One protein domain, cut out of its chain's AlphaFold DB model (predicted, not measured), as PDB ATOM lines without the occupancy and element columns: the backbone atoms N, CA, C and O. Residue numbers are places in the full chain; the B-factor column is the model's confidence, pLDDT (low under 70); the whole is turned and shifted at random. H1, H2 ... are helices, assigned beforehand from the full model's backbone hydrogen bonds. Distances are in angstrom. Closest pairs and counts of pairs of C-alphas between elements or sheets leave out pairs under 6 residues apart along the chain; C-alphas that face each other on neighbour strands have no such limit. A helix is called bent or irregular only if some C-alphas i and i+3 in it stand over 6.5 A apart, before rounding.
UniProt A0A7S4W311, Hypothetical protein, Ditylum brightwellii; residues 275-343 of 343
ATOM      1  N   THR A 275     -11.858  26.339  35.518       85.81
ATOM      2  CA  THR A 275     -10.971  25.207  35.800       85.81
ATOM      3  C   THR A 275      -9.546  25.671  36.095       85.81
ATOM      4  O   THR A 275      -9.068  26.685  35.576       85.81
ATOM      5  N   GLU A 276      -8.834  24.907  36.927       86.62
ATOM      6  CA  GLU A 276      -7.401  25.131  37.157       86.62
ATOM      7  C   GLU A 276      -6.549  24.713  35.947       86.62
ATOM      8  O   GLU A 276      -5.461  25.251  35.726       86.62
ATOM      9  N   GLU A 277      -7.060  23.758  35.172       91.31
ATOM     10  CA  GLU A 277      -6.392  23.164  34.023       91.31
ATOM     11  C   GLU A 277      -6.490  24.055  32.787       91.31
ATOM     12  O   GLU A 277      -7.539  24.636  32.494       91.31
ATOM     13  N   VAL A 278      -5.381  24.139  32.050       94.38
ATOM     14  CA  VAL A 278      -5.302  24.906  30.807       94.38
ATOM     15  C   VAL A 278      -6.187  24.232  29.752       94.38
ATOM     16  O   VAL A 278      -6.004  23.043  29.485       94.38
ATOM     17  N   PRO A 279      -7.121  24.956  29.111       93.00
ATOM     18  CA  PRO A 279      -7.953  24.371  28.069       93.00
ATOM     19  C   PRO A 279      -7.119  23.866  26.882       93.00
ATOM     20  O   PRO A 279      -6.265  24.586  26.369       93.00
ATOM     21  N   GLU A 280      -7.451  22.672  26.382       93.31
ATOM     22  CA  GLU A 280      -6.785  21.986  25.252       93.31
ATOM     23  C   GLU A 280      -6.638  22.865  23.996       93.31
ATOM     24  O   GLU A 280      -5.707  22.721  23.205       93.31
ATOM     25  N   ILE A 281      -7.526  23.851  23.818       91.31
ATOM     26  CA  ILE A 281      -7.437  24.798  22.705       91.31
ATOM     27  C   ILE A 281      -6.096  25.551  22.679       91.31
ATOM     28  O   ILE A 281      -5.629  25.932  21.604       91.31
ATOM     29  N   PHE A 282      -5.440  25.746  23.828       92.31
ATOM     30  CA  PHE A 282      -4.145  26.420  23.923       92.31
ATOM     31  C   PHE A 282      -2.949  25.550  23.537       92.31
ATOM     32  O   PHE A 282      -1.882  26.114  23.296       92.31
ATOM     33  N   ASP A 283      -3.113  24.237  23.363       91.62
ATOM     34  CA  ASP A 283      -2.019  23.360  22.926       91.62
ATOM     35  C   ASP A 283      -1.541  23.691  21.509       91.62
ATOM     36  O   ASP A 283      -0.370  23.514  21.181       91.62
ATOM     37  N   ASP A 284      -2.431  24.232  20.673       88.88
ATOM     38  CA  ASP A 284      -2.101  24.646  19.306       88.88
ATOM     39  C   ASP A 284      -1.271  25.937  19.226       88.88
ATOM     40  O   ASP A 284      -0.482  26.111  18.300       88.88
ATOM     41  N   ASP A 285      -1.475  26.865  20.165       89.44
ATOM     42  CA  ASP A 285      -0.690  28.103  20.252       89.44
ATOM     43  C   ASP A 285      -0.767  28.658  21.686       89.44
ATOM     44  O   ASP A 285      -1.794  29.257  22.048       89.44
ATOM     45  N   PRO A 286       0.289  28.457  22.501       91.62
ATOM     46  CA  PRO A 286       0.323  28.857  23.905       91.62
ATOM     47  C   PRO A 286       0.753  30.315  24.103       91.62
ATOM     48  O   PRO A 286       0.732  30.804  25.234       91.62
ATOM     49  N   LYS A 287       1.133  31.045  23.041       90.00
ATOM     50  CA  LYS A 287       1.668  32.418  23.138       90.00
ATOM     51  C   LYS A 287       0.815  33.378  23.975       90.00
ATOM     52  O   LYS A 287       1.418  34.152  24.719       90.00
ATOM     53  N   PRO A 288      -0.533  33.352  23.922       89.56
ATOM     54  CA  PRO A 288      -1.352  34.208  24.783       89.56
ATOM     55  C   PRO A 288      -1.112  33.929  26.270       89.56
ATOM     56  O   PRO A 288      -0.978  34.854  27.066       89.56
ATOM     57  N   LEU A 289      -0.969  32.657  26.646       93.06
ATOM     58  CA  LEU A 289      -0.691  32.269  28.028       93.06
ATOM     59  C   LEU A 289       0.709  32.723  28.447       93.06
ATOM     60  O   LEU A 289       0.864  33.315  29.512       93.06
ATOM     61  N   LEU A 290       1.709  32.533  27.581       92.56
ATOM     62  CA  LEU A 290       3.079  32.996  27.833       92.56
ATOM     63  C   LEU A 290       3.166  34.524  27.930       92.56
ATOM     64  O   LEU A 290       3.994  35.051  28.664       92.56
ATOM     65  N   TYR A 291       2.324  35.260  27.203       90.31
ATOM     66  CA  TYR A 291       2.235  36.713  27.330       90.31
ATOM     67  C   TYR A 291       1.701  37.117  28.710       90.31
ATOM     68  O   TYR A 291       2.289  37.967  29.376       90.31
ATOM     69  N   HIS A 292       0.624  36.477  29.169       90.50
ATOM     70  CA  HIS A 292      -0.017  36.808  30.444       90.50
ATOM     71  C   HIS A 292       0.711  36.260  31.680       90.50
ATOM     72  O   HIS A 292       0.537  36.785  32.780       90.50
ATOM     73  N   ALA A 293       1.560  35.245  31.527       93.19
ATOM     74  CA  ALA A 293       2.349  34.683  32.621       93.19
ATOM     75  C   ALA A 293       3.479  35.610  33.118       93.19
ATOM     76  O   ALA A 293       4.010  35.381  34.209       93.19
ATOM     77  N   ARG A 294       3.823  36.658  32.354       91.81
ATOM     78  CA  ARG A 294       4.920  37.586  32.667       91.81
ATOM     79  C   ARG A 294       4.602  38.495  33.845       91.81
ATOM     80  O   ARG A 294       3.487  38.995  33.971       91.81
ATOM     81  N   ASP A 295       5.592  38.738  34.688       88.12
ATOM     82  CA  ASP A 295       5.563  39.719  35.773       88.12
ATOM     83  C   ASP A 295       6.097  41.089  35.323       88.12
ATOM     84  O   ASP A 295       5.741  42.111  35.919       88.12
ATOM     85  N   THR A 296       6.904  41.122  34.254       84.94
ATOM     86  CA  THR A 296       7.434  42.350  33.634       84.94
ATOM     87  C   THR A 296       7.288  42.332  32.110       84.94
ATOM     88  O   THR A 296       7.144  41.286  31.481       84.94
ATOM     89  N   MET A 297       7.332  43.506  31.473       79.75
ATOM     90  CA  MET A 297       7.133  43.619  30.018       79.75
ATOM     91  C   MET A 297       8.240  42.943  29.193       79.75
ATOM     92  O   MET A 297       7.979  42.480  28.081       79.75
ATOM     93  N   VAL A 298       9.460  42.894  29.732       84.25
ATOM     94  CA  VAL A 298      10.664  42.386  29.051       84.25
ATOM     95  C   VAL A 298      10.989  40.934  29.401       84.25
ATOM     96  O   VAL A 298      11.950  40.381  28.871       84.25
ATOM     97  N   GLU A 299      10.213  40.316  30.291       88.44
ATOM     98  CA  GLU A 299      10.431  38.933  30.692       88.44
ATOM     99  C   GLU A 299      10.247  37.983  29.505       88.44
ATOM    100  O   GLU A 299       9.226  37.998  28.807       88.44
ATOM    101  N   VAL A 300      11.252  37.137  29.293       88.56
ATOM    102  CA  VAL A 300      11.200  36.025  28.347       88.56
ATOM    103  C   VAL A 300      10.935  34.767  29.156       88.56
ATOM    104  O   VAL A 300      11.722  34.418  30.030       88.56
ATOM    105  N   LEU A 301       9.810  34.115  28.880       91.31
ATOM    106  CA  LEU A 301       9.385  32.909  29.580       91.31
ATOM    107  C   LEU A 301       9.629  31.675  28.718       91.31
ATOM    108  O   LEU A 301       9.355  31.691  27.516       91.31
ATOM    109  N   GLU A 302      10.096  30.607  29.356       93.69
ATOM    110  CA  GLU A 302      10.127  29.276  28.761       93.69
ATOM    111  C   GLU A 302       8.725  28.660  28.761       93.69
ATOM    112  O   GLU A 302       7.907  28.903  29.653       93.69
ATOM    113  N   ASP A 303       8.435  27.869  27.733       95.00
ATOM    114  CA  ASP A 303       7.138  27.226  27.575       95.00
ATOM    115  C   ASP A 303       7.058  25.941  28.412       95.00
ATOM    116  O   ASP A 303       7.414  24.859  27.943       95.00
ATOM    117  N   THR A 304       6.604  26.068  29.662       96.19
ATOM    118  CA  THR A 304       6.376  24.939  30.580       96.19
ATOM    119  C   THR A 304       4.904  24.833  31.007       96.19
ATOM    120  O   THR A 304       4.182  25.841  30.986       96.19
ATOM    121  N   PRO A 305       4.424  23.645  31.434       95.50
ATOM    122  CA  PRO A 305       3.061  23.475  31.946       95.50
ATOM    123  C   PRO A 305       2.705  24.453  33.075       95.50
ATOM    124  O   PRO A 305       1.621  25.038  33.081       95.50
ATOM    125  N   GLU A 306       3.638  24.707  33.992       95.12
ATOM    126  CA  GLU A 306       3.459  25.615  35.127       95.12
ATOM    127  C   GLU A 306       3.307  27.069  34.662       95.12
ATOM    128  O   GLU A 306       2.448  27.802  35.162       95.12
ATOM    129  N   VAL A 307       4.099  27.485  33.668       95.75
ATOM    130  CA  VAL A 307       4.019  28.827  33.076       95.75
ATOM    131  C   VAL A 307       2.702  29.008  32.323       95.75
ATOM    132  O   VAL A 307       2.027  30.025  32.509       95.75
ATOM    133  N   ARG A 308       2.279  28.016  31.529       95.44
ATOM    134  CA  ARG A 308       0.970  28.042  30.854       95.44
ATOM    135  C   ARG A 308      -0.173  28.149  31.863       95.44
ATOM    136  O   ARG A 308      -1.065  28.975  31.678       95.44
ATOM    137  N   LYS A 309      -0.111  27.390  32.962       95.44
ATOM    138  CA  LYS A 309      -1.095  27.430  34.055       95.44
ATOM    139  C   LYS A 309      -1.134  28.800  34.738       95.44
ATOM    140  O   LYS A 309      -2.217  29.344  34.956       95.44
ATOM    141  N   LYS A 310       0.027  29.415  35.004       94.38
ATOM    142  CA  LYS A 310       0.126  30.798  35.514       94.38
ATOM    143  C   LYS A 310      -0.544  31.794  34.560       94.38
ATOM    144  O   LYS A 310      -1.336  32.627  35.001       94.38
ATOM    145  N   GLY A 311      -0.254  31.691  33.263       94.00
ATOM    146  CA  GLY A 311      -0.854  32.525  32.221       94.00
ATOM    147  C   GLY A 311      -2.370  32.372  32.138       94.00
ATOM    148  O   GLY A 311      -3.089  33.370  32.151       94.00
ATOM    149  N   TRP A 312      -2.862  31.131  32.139       94.00
ATOM    150  CA  TRP A 312      -4.291  30.817  32.101       94.00
ATOM    151  C   TRP A 312      -5.046  31.416  33.285       94.00
ATOM    152  O   TRP A 312      -6.019  32.142  33.089       94.00
ATOM    153  N   ARG A 313      -4.553  31.223  34.515       91.69
ATOM    154  CA  ARG A 313      -5.192  31.794  35.712       91.69
ATOM    155  C   ARG A 313      -5.290  33.320  35.645       91.69
ATOM    156  O   ARG A 313      -6.278  33.889  36.098       91.69
ATOM    157  N   ARG A 314      -4.300  33.992  35.052       91.06
ATOM    158  CA  ARG A 314      -4.327  35.450  34.850       91.06
ATOM    159  C   ARG A 314      -5.310  35.884  33.770       91.06
ATOM    160  O   ARG A 314      -5.985  36.890  33.963       91.06
ATOM    161  N   VAL A 315      -5.425  35.127  32.681       90.00
ATOM    162  CA  VAL A 315      -6.451  35.342  31.647       90.00
ATOM    163  C   VAL A 315      -7.853  35.216  32.245       90.00
ATOM    164  O   VAL A 315      -8.670  36.109  32.048       90.00
ATOM    165  N   VAL A 316      -8.108  34.167  33.036       89.12
ATOM    166  CA  VAL A 316      -9.390  33.963  33.733       89.12
ATOM    167  C   VAL A 316      -9.709  35.136  34.659       89.12
ATOM    168  O   VAL A 316     -10.794  35.707  34.581       89.12
ATOM    169  N   LEU A 317      -8.760  35.542  35.509       87.25
ATOM    170  CA  LEU A 317      -8.951  36.682  36.412       87.25
ATOM    171  C   LEU A 317      -9.233  37.984  35.652       87.25
ATOM    172  O   LEU A 317     -10.079  38.769  36.075       87.25
ATOM    173  N   PHE A 318      -8.534  38.214  34.538       83.00
ATOM    174  CA  PHE A 318      -8.780  39.374  33.689       83.00
ATOM    175  C   PHE A 318     -10.189  39.340  33.082       83.00
ATOM    176  O   PHE A 318     -10.873  40.361  33.110       83.00
ATOM    177  N   GLY A 319     -10.629  38.180  32.584       78.81
ATOM    178  CA  GLY A 319     -11.951  38.002  31.982       78.81
ATOM    179  C   GLY A 319     -13.110  38.195  32.963       78.81
ATOM    180  O   GLY A 319     -14.114  38.786  32.591       78.81
ATOM    181  N   LEU A 320     -12.963  37.752  34.218       80.88
ATOM    182  CA  LEU A 320     -14.037  37.828  35.219       80.88
ATOM    183  C   LEU A 320     -14.167  39.197  35.899       80.88
ATOM    184  O   LEU A 320     -15.273  39.590  36.256       80.88
ATOM    185  N   PHE A 321     -13.056  39.906  36.123       74.25
ATOM    186  CA  PHE A 321     -13.051  41.104  36.975       74.25
ATOM    187  C   PHE A 321     -12.652  42.397  36.270       74.25
ATOM    188  O   PHE A 321     -12.736  43.437  36.907       74.25
ATOM    189  N   PHE A 322     -12.209  42.344  35.008       63.44
ATOM    190  CA  PHE A 322     -11.726  43.489  34.225       63.44
ATOM    191  C   PHE A 322     -10.801  44.429  35.040       63.44
ATOM    192  O   PHE A 322     -11.245  45.390  35.654       63.44
ATOM    193  N   MET A 323      -9.486  44.158  35.030       55.31
ATOM    194  CA  MET A 323      -8.463  44.740  35.937       55.31
ATOM    195  C   MET A 323      -8.517  44.225  37.396       55.31
ATOM    196  O   MET A 323      -8.710  44.996  38.336       55.31
ATOM    197  N   PRO A 324      -8.280  42.921  37.631       58.09
ATOM    198  CA  PRO A 324      -8.231  42.358  38.981       58.09
ATOM    199  C   PRO A 324      -7.054  42.928  39.796       58.09
ATOM    200  O   PRO A 324      -5.898  42.794  39.395       58.09
ATOM    201  N   GLY A 325      -7.319  43.453  40.999       53.06
ATOM    202  CA  GLY A 325      -6.275  43.954  41.915       53.06
ATOM    203  C   GLY A 325      -5.241  42.902  42.354       53.06
ATOM    204  O   GLY A 325      -4.164  43.245  42.832       53.06
ATOM    205  N   ALA A 326      -5.536  41.613  42.145       59.00
ATOM    206  CA  ALA A 326      -4.616  40.502  42.384       59.00
ATOM    207  C   ALA A 326      -3.501  40.366  41.321       59.00
ATOM    208  O   ALA A 326      -2.546  39.619  41.537       59.00
ATOM    209  N   ILE A 327      -3.601  41.053  40.172       56.78
ATOM    210  CA  ILE A 327      -2.557  41.061  39.137       56.78
ATOM    211  C   ILE A 327      -1.742  42.353  39.262       56.78
ATOM    212  O   ILE A 327      -2.146  43.412  38.792       56.78
ATOM    213  N   LEU A 328      -0.555  42.251  39.863       60.75
ATOM    214  CA  LEU A 328       0.409  43.350  39.959       60.75
ATOM    215  C   LEU A 328       1.466  43.224  38.854       60.75
ATOM    216  O   LEU A 328       2.348  42.368  38.928       60.75
ATOM    217  N   ILE A 329       1.396  44.096  37.844       59.56
ATOM    218  CA  ILE A 329       2.463  44.252  36.844       59.56
ATOM    219  C   ILE A 329       3.489  45.226  37.424       59.56
ATOM    220  O   ILE A 329       3.207  46.418  37.541       59.56
ATOM    221  N   LYS A 330       4.671  44.723  37.803       58.34
ATOM    222  CA  LYS A 330       5.672  45.486  38.578       58.34
ATOM    223  C   LYS A 330       6.146  46.761  37.872       58.34
ATOM    224  O   LYS A 330       6.386  47.763  38.537       58.34
ATOM    225  N   ASP A 331       6.188  46.725  36.543       64.75
ATOM    226  CA  ASP A 331       6.648  47.833  35.696       64.75
ATOM    227  C   ASP A 331       5.508  48.508  34.916       64.75
ATOM    228  O   ASP A 331       5.749  49.303  34.006       64.75
ATOM    229  N   GLY A 332       4.251  48.177  35.234       52.19
ATOM    230  CA  GLY A 332       3.093  48.894  34.707       52.19
ATOM    231  C   GLY A 332       3.084  50.339  35.207       52.19
ATOM    232  O   GLY A 332       3.794  50.685  36.149       52.19
ATOM    233  N   LEU A 333       2.272  51.199  34.594       47.69
ATOM    234  CA  LEU A 333       2.060  52.606  34.965       47.69
ATOM    235  C   LEU A 333       1.415  52.782  36.369       47.69
ATOM    236  O   LEU A 333       0.504  53.574  36.558       47.69
ATOM    237  N   ASN A 334       1.921  52.114  37.406       45.25
ATOM    238  CA  ASN A 334       1.513  52.248  38.808       45.25
ATOM    239  C   ASN A 334       2.057  53.525  39.472       45.25
ATOM    240  O   ASN A 334       2.203  53.586  40.685       45.25
ATOM    241  N   LYS A 335       2.372  54.566  38.691       41.16
ATOM    242  CA  LYS A 335       2.677  55.905  39.220       41.16
ATOM    243  C   LYS A 335       1.621  56.958  38.887       41.16
ATOM    244  O   LYS A 335       1.803  58.100  39.290       41.16
ATOM    245  N   SER A 336       0.538  56.625  38.173       41.19
ATOM    246  CA  SER A 336      -0.497  57.618  37.819       41.19
ATOM    247  C   SER A 336      -1.910  57.319  38.326       41.19
ATOM    248  O   SER A 336      -2.814  58.076  37.985       41.19
ATOM    249  N   LEU A 337      -2.130  56.248  39.097       43.97
ATOM    250  CA  LEU A 337      -3.477  55.841  39.531       43.97
ATOM    251  C   LEU A 337      -3.781  56.095  41.015       43.97
ATOM    252  O   LEU A 337      -4.945  56.025  41.392       43.97
ATOM    253  N   ASP A 338      -2.802  56.531  41.815       41.66
ATOM    254  CA  ASP A 338      -3.031  56.960  43.209       41.66
ATOM    255  C   ASP A 338      -3.930  58.216  43.326       41.66
ATOM    256  O   ASP A 338      -4.308  58.604  44.426       41.66
ATOM    257  N   ASN A 339      -4.314  58.838  42.202       35.62
ATOM    258  CA  ASN A 339      -5.172  60.027  42.154       35.62
ATOM    259  C   ASN A 339      -6.612  59.762  41.665       35.62
ATOM    260  O   ASN A 339      -7.338  60.721  41.424       35.62
ATOM    261  N   ILE A 340      -7.057  58.509  41.504       39.69
ATOM    262  CA  ILE A 340      -8.452  58.198  41.113       39.69
ATOM    263  C   ILE A 340      -9.246  57.676  42.319       39.69
ATOM    264  O   ILE A 340      -9.892  56.634  42.268       39.69
ATOM    265  N   HIS A 341      -9.169  58.403  43.435       33.75
ATOM    266  CA  HIS A 341     -10.104  58.255  44.556       33.75
ATOM    267  C   HIS A 341     -11.072  59.435  44.702       33.75
ATOM    268  O   HIS A 341     -12.006  59.339  45.490       33.75
ATOM    269  N   ASP A 342     -10.930  60.474  43.879       33.81
ATOM    270  CA  ASP A 342     -11.900  61.559  43.764       33.81
ATOM    271  C   ASP A 342     -12.371  61.627  42.310       33.81
ATOM    272  O   ASP A 342     -11.648  62.186  41.494       33.81
ATOM    273  N   PHE A 343     -13.505  60.996  41.972       32.19
ATOM    274  CA  PHE A 343     -14.527  61.463  41.010       32.19
ATOM    275  C   PHE A 343     -15.706  60.490  40.917       32.19
ATOM    276  O   PHE A 343     -15.480  59.296  40.611       32.19
TER     277      PHE A 343
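Overview. This is residues 275 to 343 of the 343 residues of the protein "Hypothetical protein" of Ditylum brightwellii (UniProt A0A7S4W311). What does the model look like at first sight? It is a small body with a long free tail: the short helix H2 packs steeply across the long helix H3, and the shorter helix H1 sits close to H2 at the end of the body away from the tail. The link of residues 293 to 304 makes a wide loop between H2 and H3, and residues 333 to 343 stick out on their own and make much of the length. What are the counts and the size? The printed part has 69 residues with three named helices, H1, H2 and H3 in that order, and no named strand; the class is all helix, with 28 of the 69 residues in named elements. The whole is loose, with a radius of gyration of the C-alphas of 14.0 A, and elongated, with spans of 45 by 26 by 15 A.

Arrangement. How does H1, residues 280 to 284, stand to H2, residues 287 to 292? They are close but not clearly touching: the closest C-alphas, those of Phe 282 and Leu 289, are 7.9 A apart. How does H2 stand to H3, residues 305 to 321? They touch, with the C-alphas of Leu 289 and Gly 311 the closest at 4.2 A. They run the same way at a steep tilt of 64 degrees. H1 and H3 are apart. What do the backbone atoms show? In H2 and H3 every O i to N i+4 pair is within hydrogen-bond range; in H1 it is 0 of 1, beside 1 of 2 O i to N i+3 pairs.

Along the chain. Where does H1 begin? C-alpha 280 is at (-6.785, 21.986, 25.252), and the helix measures 8.0 A from first to last C-alpha. It is neither bent nor irregular, but only just: C-alphas 281 and 284 are 6.3 A apart. Where do H2 and H3 lie? H2 begins at C-alpha 287, (1.668, 32.418, 23.138). H3 runs 24.4 A from C-alpha 305 to C-alpha 321 at (-13.051, 41.104, 36.975).

Size, cuts and confidence. Which links are long? The link from H1 to H2 is tight, with 2 residues, and the link from H2 to H3 is long, with 12. How far does the whole reach? The two C-alphas farthest apart, those of Asp 284 and Asp 342, are 45.4 A apart. Without residues 333 to 343, which stand free, the body spans 29 by 26 by 15 A. Is there a cut, and where is confidence low? The printed part has no cut and ends at Phe 343, the chain's last residue. The mean pLDDT of the printed part is 77.0, and residues 322 to 343 are under 70.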